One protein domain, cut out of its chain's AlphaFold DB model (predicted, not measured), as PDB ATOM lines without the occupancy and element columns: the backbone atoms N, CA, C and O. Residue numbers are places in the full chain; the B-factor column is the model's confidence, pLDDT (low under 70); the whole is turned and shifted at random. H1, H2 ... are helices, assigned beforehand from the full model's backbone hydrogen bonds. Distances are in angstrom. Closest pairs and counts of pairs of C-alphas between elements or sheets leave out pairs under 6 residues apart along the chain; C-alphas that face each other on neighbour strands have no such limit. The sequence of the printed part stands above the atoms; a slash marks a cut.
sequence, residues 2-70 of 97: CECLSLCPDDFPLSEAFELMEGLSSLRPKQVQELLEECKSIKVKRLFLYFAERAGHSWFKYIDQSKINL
ATOM      1  N   CYS A   2      38.637  -1.145 -56.104       88.50
ATOM      2  CA  CYS A   2      40.003  -1.520 -56.522       88.50
ATOM      3  C   CYS A   2      40.459  -0.843 -57.826       88.50
ATOM      4  O   CYS A   2      41.626  -0.492 -57.949       88.50
ATOM      5  N   GLU A   3      39.532  -0.624 -58.761       89.56
ATOM      6  CA  GLU A   3      39.760   0.151 -59.983       89.56
ATOM      7  C   GLU A   3      40.155   1.608 -59.682       89.56
ATOM      8  O   GLU A   3      41.230   2.034 -60.089       89.56
ATOM      9  N   CYS A   4      39.388   2.340 -58.866       91.75
ATOM     10  CA  CYS A   4      39.719   3.710 -58.446       91.75
ATOM     11  C   CYS A   4      41.099   3.795 -57.764       91.75
ATOM     12  O   CYS A   4      41.922   4.640 -58.103       91.75
ATOM     13  N   LEU A   5      41.407   2.860 -56.857       96.31
ATOM     14  CA  LEU A   5      42.721   2.785 -56.202       96.31
ATOM     15  C   LEU A   5      43.856   2.457 -57.184       96.31
ATOM     16  O   LEU A   5      45.022   2.771 -56.929       96.31
ATOM     17  N   SER A   6      43.546   1.796 -58.301       96.00
ATOM     18  CA  SER A   6      44.525   1.499 -59.346       96.00
ATOM     19  C   SER A   6      44.891   2.736 -60.167       96.00
ATOM     20  O   SER A   6      46.042   2.830 -60.593       96.00
ATOM     21  N   LEU A   7      43.969   3.695 -60.280       96.56
ATOM     22  CA  LEU A   7      44.127   4.982 -60.963       96.56
ATOM     23  C   LEU A   7      44.858   6.032 -60.108       96.56
ATOM     24  O   LEU A   7      45.378   7.012 -60.628       96.56
ATOM     25  N   CYS A   8      44.954   5.815 -58.794       95.88
ATOM     26  CA  CYS A   8      45.635   6.748 -57.902       95.88
ATOM     27  C   CYS A   8      47.166   6.742 -58.069       95.88
ATOM     28  O   CYS A   8      47.761   5.658 -58.157       95.88
ATOM     29  N   PRO A   9      47.841   7.897 -57.955       94.88
ATOM     30  CA  PRO A   9      47.270   9.243 -57.813       94.88
ATOM     31  C   PRO A   9      47.024   9.953 -59.156       94.88
ATOM     32  O   PRO A   9      46.486  11.052 -59.152       94.88
ATOM     33  N   ASP A  10      47.469   9.362 -60.268       94.06
ATOM     34  CA  ASP A  10      47.655  10.060 -61.545       94.06
ATOM     35  C   ASP A  10      46.327  10.465 -62.195       94.06
ATOM     36  O   ASP A  10      46.169  11.606 -62.625       94.06
ATOM     37  N   ASP A  11      45.362   9.544 -62.207       96.00
ATOM     38  CA  ASP A  11      44.051   9.739 -62.838       96.00
ATOM     39  C   ASP A  11      42.922   9.888 -61.806       96.00
ATOM     40  O   ASP A  11      41.790  10.225 -62.155       96.00
ATOM     41  N   PHE A  12      43.205   9.611 -60.529       95.75
ATOM     42  CA  PHE A  12      42.233   9.735 -59.447       95.75
ATOM     43  C   PHE A  12      42.902  10.209 -58.144       95.75
ATOM     44  O   PHE A  12      43.835   9.547 -57.672       95.75
ATOM     45  N   PRO A  13      42.457  11.325 -57.535       95.94
ATOM     46  CA  PRO A  13      43.084  11.859 -56.329       95.94
ATOM     47  C   PRO A  13      43.012  10.907 -55.133       95.94
ATOM     48  O   PRO A  13      41.998  10.259 -54.870       95.94
ATOM     49  N   LEU A  14      44.094  10.857 -54.348       96.50
ATOM     50  CA  LEU A  14      44.159  10.008 -53.154       96.50
ATOM     51  C   LEU A  14      43.150  10.420 -52.068       96.50
ATOM     52  O   LEU A  14      42.699   9.558 -51.319       96.50
ATOM     53  N   SER A  15      42.812  11.709 -51.977       96.00
ATOM     54  CA  SER A  15      41.799  12.231 -51.054       96.00
ATOM     55  C   SER A  15      40.406  11.714 -51.410       96.00
ATOM     56  O   SER A  15      39.756  11.108 -50.567       96.00
ATOM     57  N   GLU A  16      39.998  11.835 -52.674       96.31
ATOM     58  CA  GLU A  16      38.713  11.313 -53.164       96.31
ATOM     59  C   GLU A  16      38.634   9.785 -53.020       96.31
ATOM     60  O   GLU A  16      37.607   9.222 -52.640       96.31
ATOM     61  N   ALA A  17      39.745   9.081 -53.256       97.12
ATOM     62  CA  ALA A  17      39.830   7.646 -53.003       97.12
ATOM     63  C   ALA A  17      39.636   7.281 -51.532       97.12
ATOM     64  O   ALA A  17      39.013   6.257 -51.236       97.12
ATOM     65  N   PHE A  18      40.159   8.099 -50.620       97.06
ATOM     66  CA  PHE A  18      39.951   7.917 -49.193       97.06
ATOM     67  C   PHE A  18      38.492   8.186 -48.801       97.06
ATOM     68  O   PHE A  18      37.896   7.330 -48.156       97.06
ATOM     69  N   GLU A  19      37.883   9.273 -49.275       96.56
ATOM     70  CA  GLU A  19      36.465   9.594 -49.030       96.56
ATOM     71  C   GLU A  19      35.534   8.464 -49.501       96.56
ATOM     72  O   GLU A  19      34.624   8.034 -48.786       96.56
ATOM     73  N   LEU A  20      35.800   7.890 -50.681       96.12
ATOM     74  CA  LEU A  20      35.065   6.715 -51.151       96.12
ATOM     75  C   LEU A  20      35.268   5.504 -50.229       96.12
ATOM     76  O   LEU A  20      34.333   4.725 -50.036       96.12
ATOM     77  N   MET A  21      36.472   5.310 -49.678       96.75
ATOM     78  CA  MET A  21      36.761   4.216 -48.743       96.75
ATOM     79  C   MET A  21      36.048   4.418 -47.408       96.75
ATOM     80  O   MET A  21      35.583   3.427 -46.846       96.75
ATOM     81  N   GLU A  22      35.897   5.651 -46.922       96.38
ATOM     82  CA  GLU A  22      35.136   5.964 -45.701       96.38
ATOM     83  C   GLU A  22      33.667   5.526 -45.810       96.38
ATOM     84  O   GLU A  22      33.097   5.011 -44.847       96.38
ATOM     85  N   GLY A  23      33.071   5.611 -47.003       96.31
ATOM     86  CA  GLY A  23      31.700   5.156 -47.259       96.31
ATOM     87  C   GLY A  23      31.487   3.634 -47.201       96.31
ATOM     88  O   GLY A  23      30.346   3.173 -47.147       96.31
ATOM     89  N   LEU A  24      32.549   2.820 -47.188       95.69
ATOM     90  CA  LEU A  24      32.459   1.354 -47.267       95.69
ATOM     91  C   LEU A  24      32.279   0.673 -45.899       95.69
ATOM     92  O   LEU A  24      32.940  -0.316 -45.591       95.69
ATOM     93  N   SER A  25      31.362   1.167 -45.067       94.75
ATOM     94  CA  SER A  25      31.193   0.730 -43.669       94.75
ATOM     95  C   SER A  25      30.598  -0.672 -43.471       94.75
ATOM     96  O   SER A  25      30.697  -1.233 -42.379       94.75
ATOM     97  N   SER A  26      30.011  -1.274 -44.509       94.69
ATOM     98  CA  SER A  26      29.228  -2.518 -44.421       94.69
ATOM     99  C   SER A  26      29.757  -3.666 -45.292       94.69
ATOM    100  O   SER A  26      29.016  -4.590 -45.638       94.69
ATOM    101  N   LEU A  27      31.047  -3.645 -45.650       96.56
ATOM    102  CA  LEU A  27      31.637  -4.726 -46.439       96.56
ATOM    103  C   LEU A  27      31.666  -6.052 -45.670       96.56
ATOM    104  O   LEU A  27      31.917  -6.109 -44.467       96.56
ATOM    105  N   ARG A  28      31.463  -7.150 -46.404       97.75
ATOM    106  CA  ARG A  28      31.582  -8.509 -45.867       97.75
ATOM    107  C   ARG A  28      33.063  -8.902 -45.793       97.75
ATOM    108  O   ARG A  28      33.672  -9.030 -46.857       97.75
ATOM    109  N   PRO A  29      33.632  -9.191 -44.603       97.94
ATOM    110  CA  PRO A  29      35.059  -9.494 -44.461       97.94
ATOM    111  C   PRO A  29      35.561 -10.597 -45.391       97.94
ATOM    112  O   PRO A  29      36.601 -10.443 -46.016       97.94
ATOM    113  N   LYS A  30      34.786 -11.678 -45.551       98.25
ATOM    114  CA  LYS A  30      35.151 -12.804 -46.421       98.25
ATOM    115  C   LYS A  30      35.369 -12.376 -47.878       98.25
ATOM    116  O   LYS A  30      36.345 -12.788 -48.487       98.25
ATOM    117  N   GLN A  31      34.500 -11.520 -48.413       98.06
ATOM    118  CA  GLN A  31      34.647 -11.042 -49.790       98.06
ATOM    119  C   GLN A  31      35.830 -10.093 -49.944       98.06
ATOM    120  O   GLN A  31      36.504 -10.113 -50.966       98.06
ATOM    121  N   VAL A  32      36.073  -9.252 -48.936       98.00
ATOM    122  CA  VAL A  32      37.234  -8.359 -48.931       98.00
ATOM    123  C   VAL A  32      38.525  -9.175 -48.877       98.00
ATOM    124  O   VAL A  32      39.458  -8.868 -49.611       98.00
ATOM    125  N   GLN A  33      38.562 -10.232 -48.062       98.62
ATOM    126  CA  GLN A  33      39.691 -11.156 -47.981       98.62
ATOM    127  C   GLN A  33      39.985 -11.782 -49.349       98.62
ATOM    128  O   GLN A  33      41.089 -11.615 -49.857       98.62
ATOM    129  N   GLU A  34      38.993 -12.433 -49.965       98.19
ATOM    130  CA  GLU A  34      39.125 -13.076 -51.283       98.19
ATOM    131  C   GLU A  34      39.600 -12.067 -52.343       98.19
ATOM    132  O   GLU A  34      40.590 -12.299 -53.036       98.19
ATOM    133  N   LEU A  35      38.977 -10.883 -52.386       97.69
ATOM    134  CA  LEU A  35      39.354  -9.807 -53.302       97.69
ATOM    135  C   LEU A  35      40.815  -9.367 -53.124       97.69
ATOM    136  O   LEU A  35      41.510  -9.122 -54.111       97.69
ATOM    137  N   LEU A  36      41.287  -9.222 -51.883       98.12
ATOM    138  CA  LEU A  36      42.653  -8.782 -51.594       98.12
ATOM    139  C   LEU A  36      43.688  -9.888 -51.817       98.12
ATOM    140  O   LEU A  36      44.812  -9.573 -52.206       98.12
ATOM    141  N   GLU A  37      43.345 -11.157 -51.615       98.12
ATOM    142  CA  GLU A  37      44.227 -12.286 -51.931       98.12
ATOM    143  C   GLU A  37      44.415 -12.445 -53.449       98.12
ATOM    144  O   GLU A  37      45.543 -12.616 -53.919       98.12
ATOM    145  N   GLU A  38      43.344 -12.286 -54.231       97.25
ATOM    146  CA  GLU A  38      43.378 -12.386 -55.699       97.25
ATOM    147  C   GLU A  38      43.926 -11.124 -56.388       97.25
ATOM    148  O   GLU A  38      44.393 -11.170 -57.534       97.25
ATOM    149  N   CYS A  39      43.908  -9.972 -55.708       97.25
ATOM    150  CA  CYS A  39      44.382  -8.717 -56.280       97.25
ATOM    151  C   CYS A  39      45.891  -8.768 -56.581       97.25
ATOM    152  O   CYS A  39      46.752  -8.845 -55.697       97.25
ATOM    153  N   LYS A  40      46.239  -8.637 -57.866       96.25
ATOM    154  CA  LYS A  40      47.636  -8.653 -58.337       96.25
ATOM    155  C   LYS A  40      48.381  -7.346 -58.057       96.25
ATOM    156  O   LYS A  40      49.608  -7.333 -57.978       96.25
ATOM    157  N   SER A  41      47.662  -6.237 -57.881       97.44
ATOM    158  CA  SER A  41      48.275  -4.927 -57.669       97.44
ATOM    159  C   SER A  41      48.650  -4.716 -56.203       97.44
ATOM    160  O   SER A  41      47.800  -4.492 -55.344       97.44
ATOM    161  N   ILE A  42      49.954  -4.718 -55.921       97.69
ATOM    162  CA  ILE A  42      50.490  -4.391 -54.591       97.69
ATOM    163  C   ILE A  42      50.072  -2.981 -54.140       97.69
ATOM    164  O   ILE A  42      49.755  -2.786 -52.969       97.69
ATOM    165  N   LYS A  43      50.023  -2.011 -55.070       97.56
ATOM    166  CA  LYS A  43      49.567  -0.636 -54.789       97.56
ATOM    167  C   LYS A  43      48.148  -0.643 -54.228       97.56
ATOM    168  O   LYS A  43      47.915  -0.075 -53.169       97.56
ATOM    169  N   VAL A  44      47.236  -1.319 -54.928       98.12
ATOM    170  CA  VAL A  44      45.813  -1.370 -54.567       98.12
ATOM    171  C   VAL A  44      45.627  -2.039 -53.214       98.12
ATOM    172  O   VAL A  44      44.936  -1.483 -52.370       98.12
ATOM    173  N   LYS A  45      46.290  -3.174 -52.963       98.44
ATOM    174  CA  LYS A  45      46.188  -3.877 -51.675       98.44
ATOM    175  C   LYS A  45      46.645  -3.015 -50.502       98.44
ATOM    176  O   LYS A  45      45.941  -2.922 -49.501       98.44
ATOM    177  N   ARG A  46      47.799  -2.354 -50.642       98.25
ATOM    178  CA  ARG A  46      48.339  -1.455 -49.612       98.25
ATOM    179  C   ARG A  46      47.419  -0.262 -49.366       98.25
ATOM    180  O   ARG A  46      47.115   0.014 -48.214       98.25
ATOM    181  N   LEU A  47      46.958   0.409 -50.427       98.06
ATOM    182  CA  LEU A  47      46.042   1.548 -50.305       98.06
ATOM    183  C   LEU A  47      44.707   1.143 -49.683       98.06
ATOM    184  O   LEU A  47      44.238   1.815 -48.775       98.06
ATOM    185  N   PHE A  48      44.125   0.026 -50.125       98.25
ATOM    186  CA  PHE A  48      42.857  -0.464 -49.598       98.25
ATOM    187  C   PHE A  48      42.962  -0.752 -48.102       98.25
ATOM    188  O   PHE A  48      42.140  -0.272 -47.331       98.25
ATOM    189  N   LEU A  49      43.978  -1.513 -47.679       98.31
ATOM    190  CA  LEU A  49      44.155  -1.834 -46.265       98.31
ATOM    191  C   LEU A  49      44.445  -0.586 -45.431       98.31
ATOM    192  O   LEU A  49      43.865  -0.440 -44.361       98.31
ATOM    193  N   TYR A  50      45.298   0.313 -45.928       98.12
ATOM    194  CA  TYR A  50      45.614   1.556 -45.233       98.12
ATOM    195  C   TYR A  50      44.374   2.429 -45.035       98.12
ATOM    196  O   TYR A  50      44.071   2.828 -43.915       98.12
ATOM    197  N   PHE A  51      43.626   2.689 -46.108       97.88
ATOM    198  CA  PHE A  51      42.421   3.508 -46.040       97.88
ATOM    199  C   PHE A  51      41.318   2.843 -45.223       97.88
ATOM    200  O   PHE A  51      40.640   3.531 -44.467       97.88
ATOM    201  N   ALA A  52      41.164   1.520 -45.304       97.75
ATOM    202  CA  ALA A  52      40.178   0.810 -44.500       97.75
ATOM    203  C   ALA A  52      40.493   0.847 -42.998       97.75
ATOM    204  O   ALA A  52      39.584   1.025 -42.187       97.75
ATOM    205  N   GLU A  53      41.769   0.692 -42.634       97.56
ATOM    206  CA  GLU A  53      42.213   0.829 -41.248       97.56
ATOM    207  C   GLU A  53      42.026   2.259 -40.747       97.56
ATOM    208  O   GLU A  53      41.469   2.471 -39.672       97.56
ATOM    209  N   ARG A  54      42.446   3.242 -41.549       96.44
ATOM    210  CA  ARG A  54      42.348   4.664 -41.212       96.44
ATOM    211  C   ARG A  54      40.902   5.134 -41.056       96.44
ATOM    212  O   ARG A  54      40.622   5.911 -40.152       96.44
ATOM    213  N   ALA A  55      39.987   4.628 -41.882       96.75
ATOM    214  CA  ALA A  55      38.553   4.891 -41.771       96.75
ATOM    215  C   ALA A  55      37.897   4.209 -40.549       96.75
ATOM    216  O   ALA A  55      36.724   4.439 -40.269       96.75
ATOM    217  N   GLY A  56      38.623   3.355 -39.816       97.12
ATOM    218  CA  GLY A  56      38.117   2.724 -38.597       97.12
ATOM    219  C   GLY A  56      37.026   1.681 -38.848       97.12
ATOM    220  O   GLY A  56      36.159   1.469 -37.996       97.12
ATOM    221  N   HIS A  57      37.042   1.022 -40.011       98.00
ATOM    222  CA  HIS A  57      35.986   0.086 -40.380       98.00
ATOM    223  C   HIS A  57      35.890  -1.096 -39.417       98.00
ATOM    224  O   HIS A  57      36.836  -1.860 -39.228       98.00
ATOM    225  N   SER A  58      34.697  -1.315 -38.860       97.69
ATOM    226  CA  SER A  58      34.459  -2.389 -37.886       97.69
ATOM    227  C   SER A  58      34.710  -3.789 -38.458       97.69
ATOM    228  O   SER A  58      35.070  -4.700 -37.711       97.69
ATOM    229  N   TRP A  59      34.556  -3.960 -39.775       97.62
ATOM    230  CA  TRP A  59      34.821  -5.210 -40.482       97.62
ATOM    231  C   TRP A  59      36.321  -5.479 -40.690       97.62
ATOM    232  O   TRP A  59      36.707  -6.628 -40.916       97.62
ATOM    233  N   PHE A  60      37.178  -4.460 -40.577       98.19
ATOM    234  CA  PHE A  60      38.610  -4.559 -40.867       98.19
ATOM    235  C   PHE A  60      39.337  -5.540 -39.938       98.19
ATOM    236  O   PHE A  60      40.207  -6.287 -40.375       98.19
ATOM    237  N   LYS A  61      38.921  -5.619 -38.667       97.50
ATOM    238  CA  LYS A  61      39.495  -6.545 -37.670       97.50
ATOM    239  C   LYS A  61      39.324  -8.031 -38.007       97.50
ATOM    240  O   LYS A  61      39.943  -8.868 -37.362       97.50
ATOM    241  N   TYR A  62      38.466  -8.361 -38.971       98.25
ATOM    242  CA  TYR A  62      38.241  -9.733 -39.429       98.25
ATOM    243  C   TYR A  62      39.067 -10.090 -40.674       98.25
ATOM    244  O   TYR A  62      38.929 -11.199 -41.185       98.25
ATOM    245  N   ILE A  63      39.893  -9.165 -41.179       98.44
ATOM    246  CA  ILE A  63      40.784  -9.396 -42.318       98.44
ATOM    247  C   ILE A  63      42.096 -10.006 -41.824       98.44
ATOM    248  O   ILE A  63      42.807  -9.417 -41.006       98.44
ATOM    249  N   ASP A  64      42.441 -11.173 -42.358       98.19
ATOM    250  CA  ASP A  64      43.714 -11.836 -42.107       98.19
ATOM    251  C   ASP A  64      44.778 -11.282 -43.063       98.19
ATOM    252  O   ASP A  64      44.965 -11.748 -44.190       98.19
ATOM    253  N   GLN A  65      45.487 -10.254 -42.596       96.75
ATOM    254  CA  GLN A  65      46.547  -9.597 -43.363       96.75
ATOM    255  C   GLN A  65      47.755 -10.510 -43.621       96.75
ATOM    256  O   GLN A  65      48.514 -10.234 -44.547       96.75
ATOM    257  N   SER A  66      47.930 -11.610 -42.873       97.12
ATOM    258  CA  SER A  66      49.059 -12.533 -43.078       97.12
ATOM    259  C   SER A  66      48.974 -13.292 -44.407       97.12
ATOM    260  O   SER A  66      49.997 -13.693 -44.962       97.12
ATOM    261  N   LYS A  67      47.761 -13.431 -44.956       97.81
ATOM    262  CA  LYS A  67      47.502 -14.067 -46.256       97.81
ATOM    263  C   LYS A  67      47.574 -13.099 -47.433       97.81
ATOM    264  O   LYS A  67      47.590 -13.521 -48.586       97.81
ATOM    265  N   ILE A  68      47.643 -11.797 -47.165       98.06
ATOM    266  CA  ILE A  68      47.632 -10.771 -48.202       98.06
ATOM    267  C   ILE A  68      49.073 -10.379 -48.516       98.06
ATOM    268  O   ILE A  68      49.752  -9.715 -47.737       98.06
ATOM    269  N   ASN A  69      49.546 -10.750 -49.705       97.25
ATOM    270  CA  ASN A  69      50.882 -10.361 -50.146       97.25
ATOM    271  C   ASN A  69      50.951  -8.846 -50.409       97.25
ATOM    272  O   ASN A  69      50.447  -8.369 -51.431       97.25
ATOM    273  N   LEU A  70      51.617  -8.104 -49.521       97.38
ATOM    274  CA  LEU A  70      51.871  -6.667 -49.665       97.38
ATOM    275  C   LEU A  70      53.187  -6.352 -50.375       97.38
ATOM    276  O   LEU A  70      53.514  -5.181 -50.524       97.38
TER     277      LEU A  70
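AT A GLANCE: This is residues 2 to 70 of the 97 residues of an uncharacterized protein of bioreactor metagenome (UniProt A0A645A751). Three short helices gather about the longest, H4: H1 and H2 pack across it, H3 runs beside it with little contact, and residues 55 to 70, with no named element, fold back past H3. The printed part has 69 residues, with four named helices in the order H1, H2, H3, H4, class all helix. It is compact, radius of gyration of the C-alphas 11.3 A, spanning 30 by 24 by 15 A.

HOW THE PARTS SIT: H1, residues 2 to 7, and H2, residues 14 to 22, form a helical hairpin and only just touch, with 3 pairs of C-alphas within 8 A, the closest Leu 5 and Ala 17 at 6.5 A. H4, residues 42 to 54, touches H1 with residues 43 to 48 alone, closest C-alphas Leu 5 and Val 44 at 5.4 A. H4 touches H2 with residues 48 to 52 alone, at a steep tilt of 57 degrees, closest C-alphas Phe 18 and Phe 51 at 6.0 A. H3, residues 29 to 38, is close to H4 but not clearly touching, closest C-alphas Leu 36 and Lys 45 at 6.0 A. In these four helices every O i to N i+4 pair is within hydrogen-bond range.

IN THESE COORDINATES: H1 begins at C-alpha 2 (40.003, -1.520, -56.522). H3 measures 14.3 A, and H4, 18.1 A, ends at C-alpha 54 (42.348, 4.664, -41.212).

THE WHOLE: The printed part has no cut and no long link. No printed residue is under 70 in pLDDT.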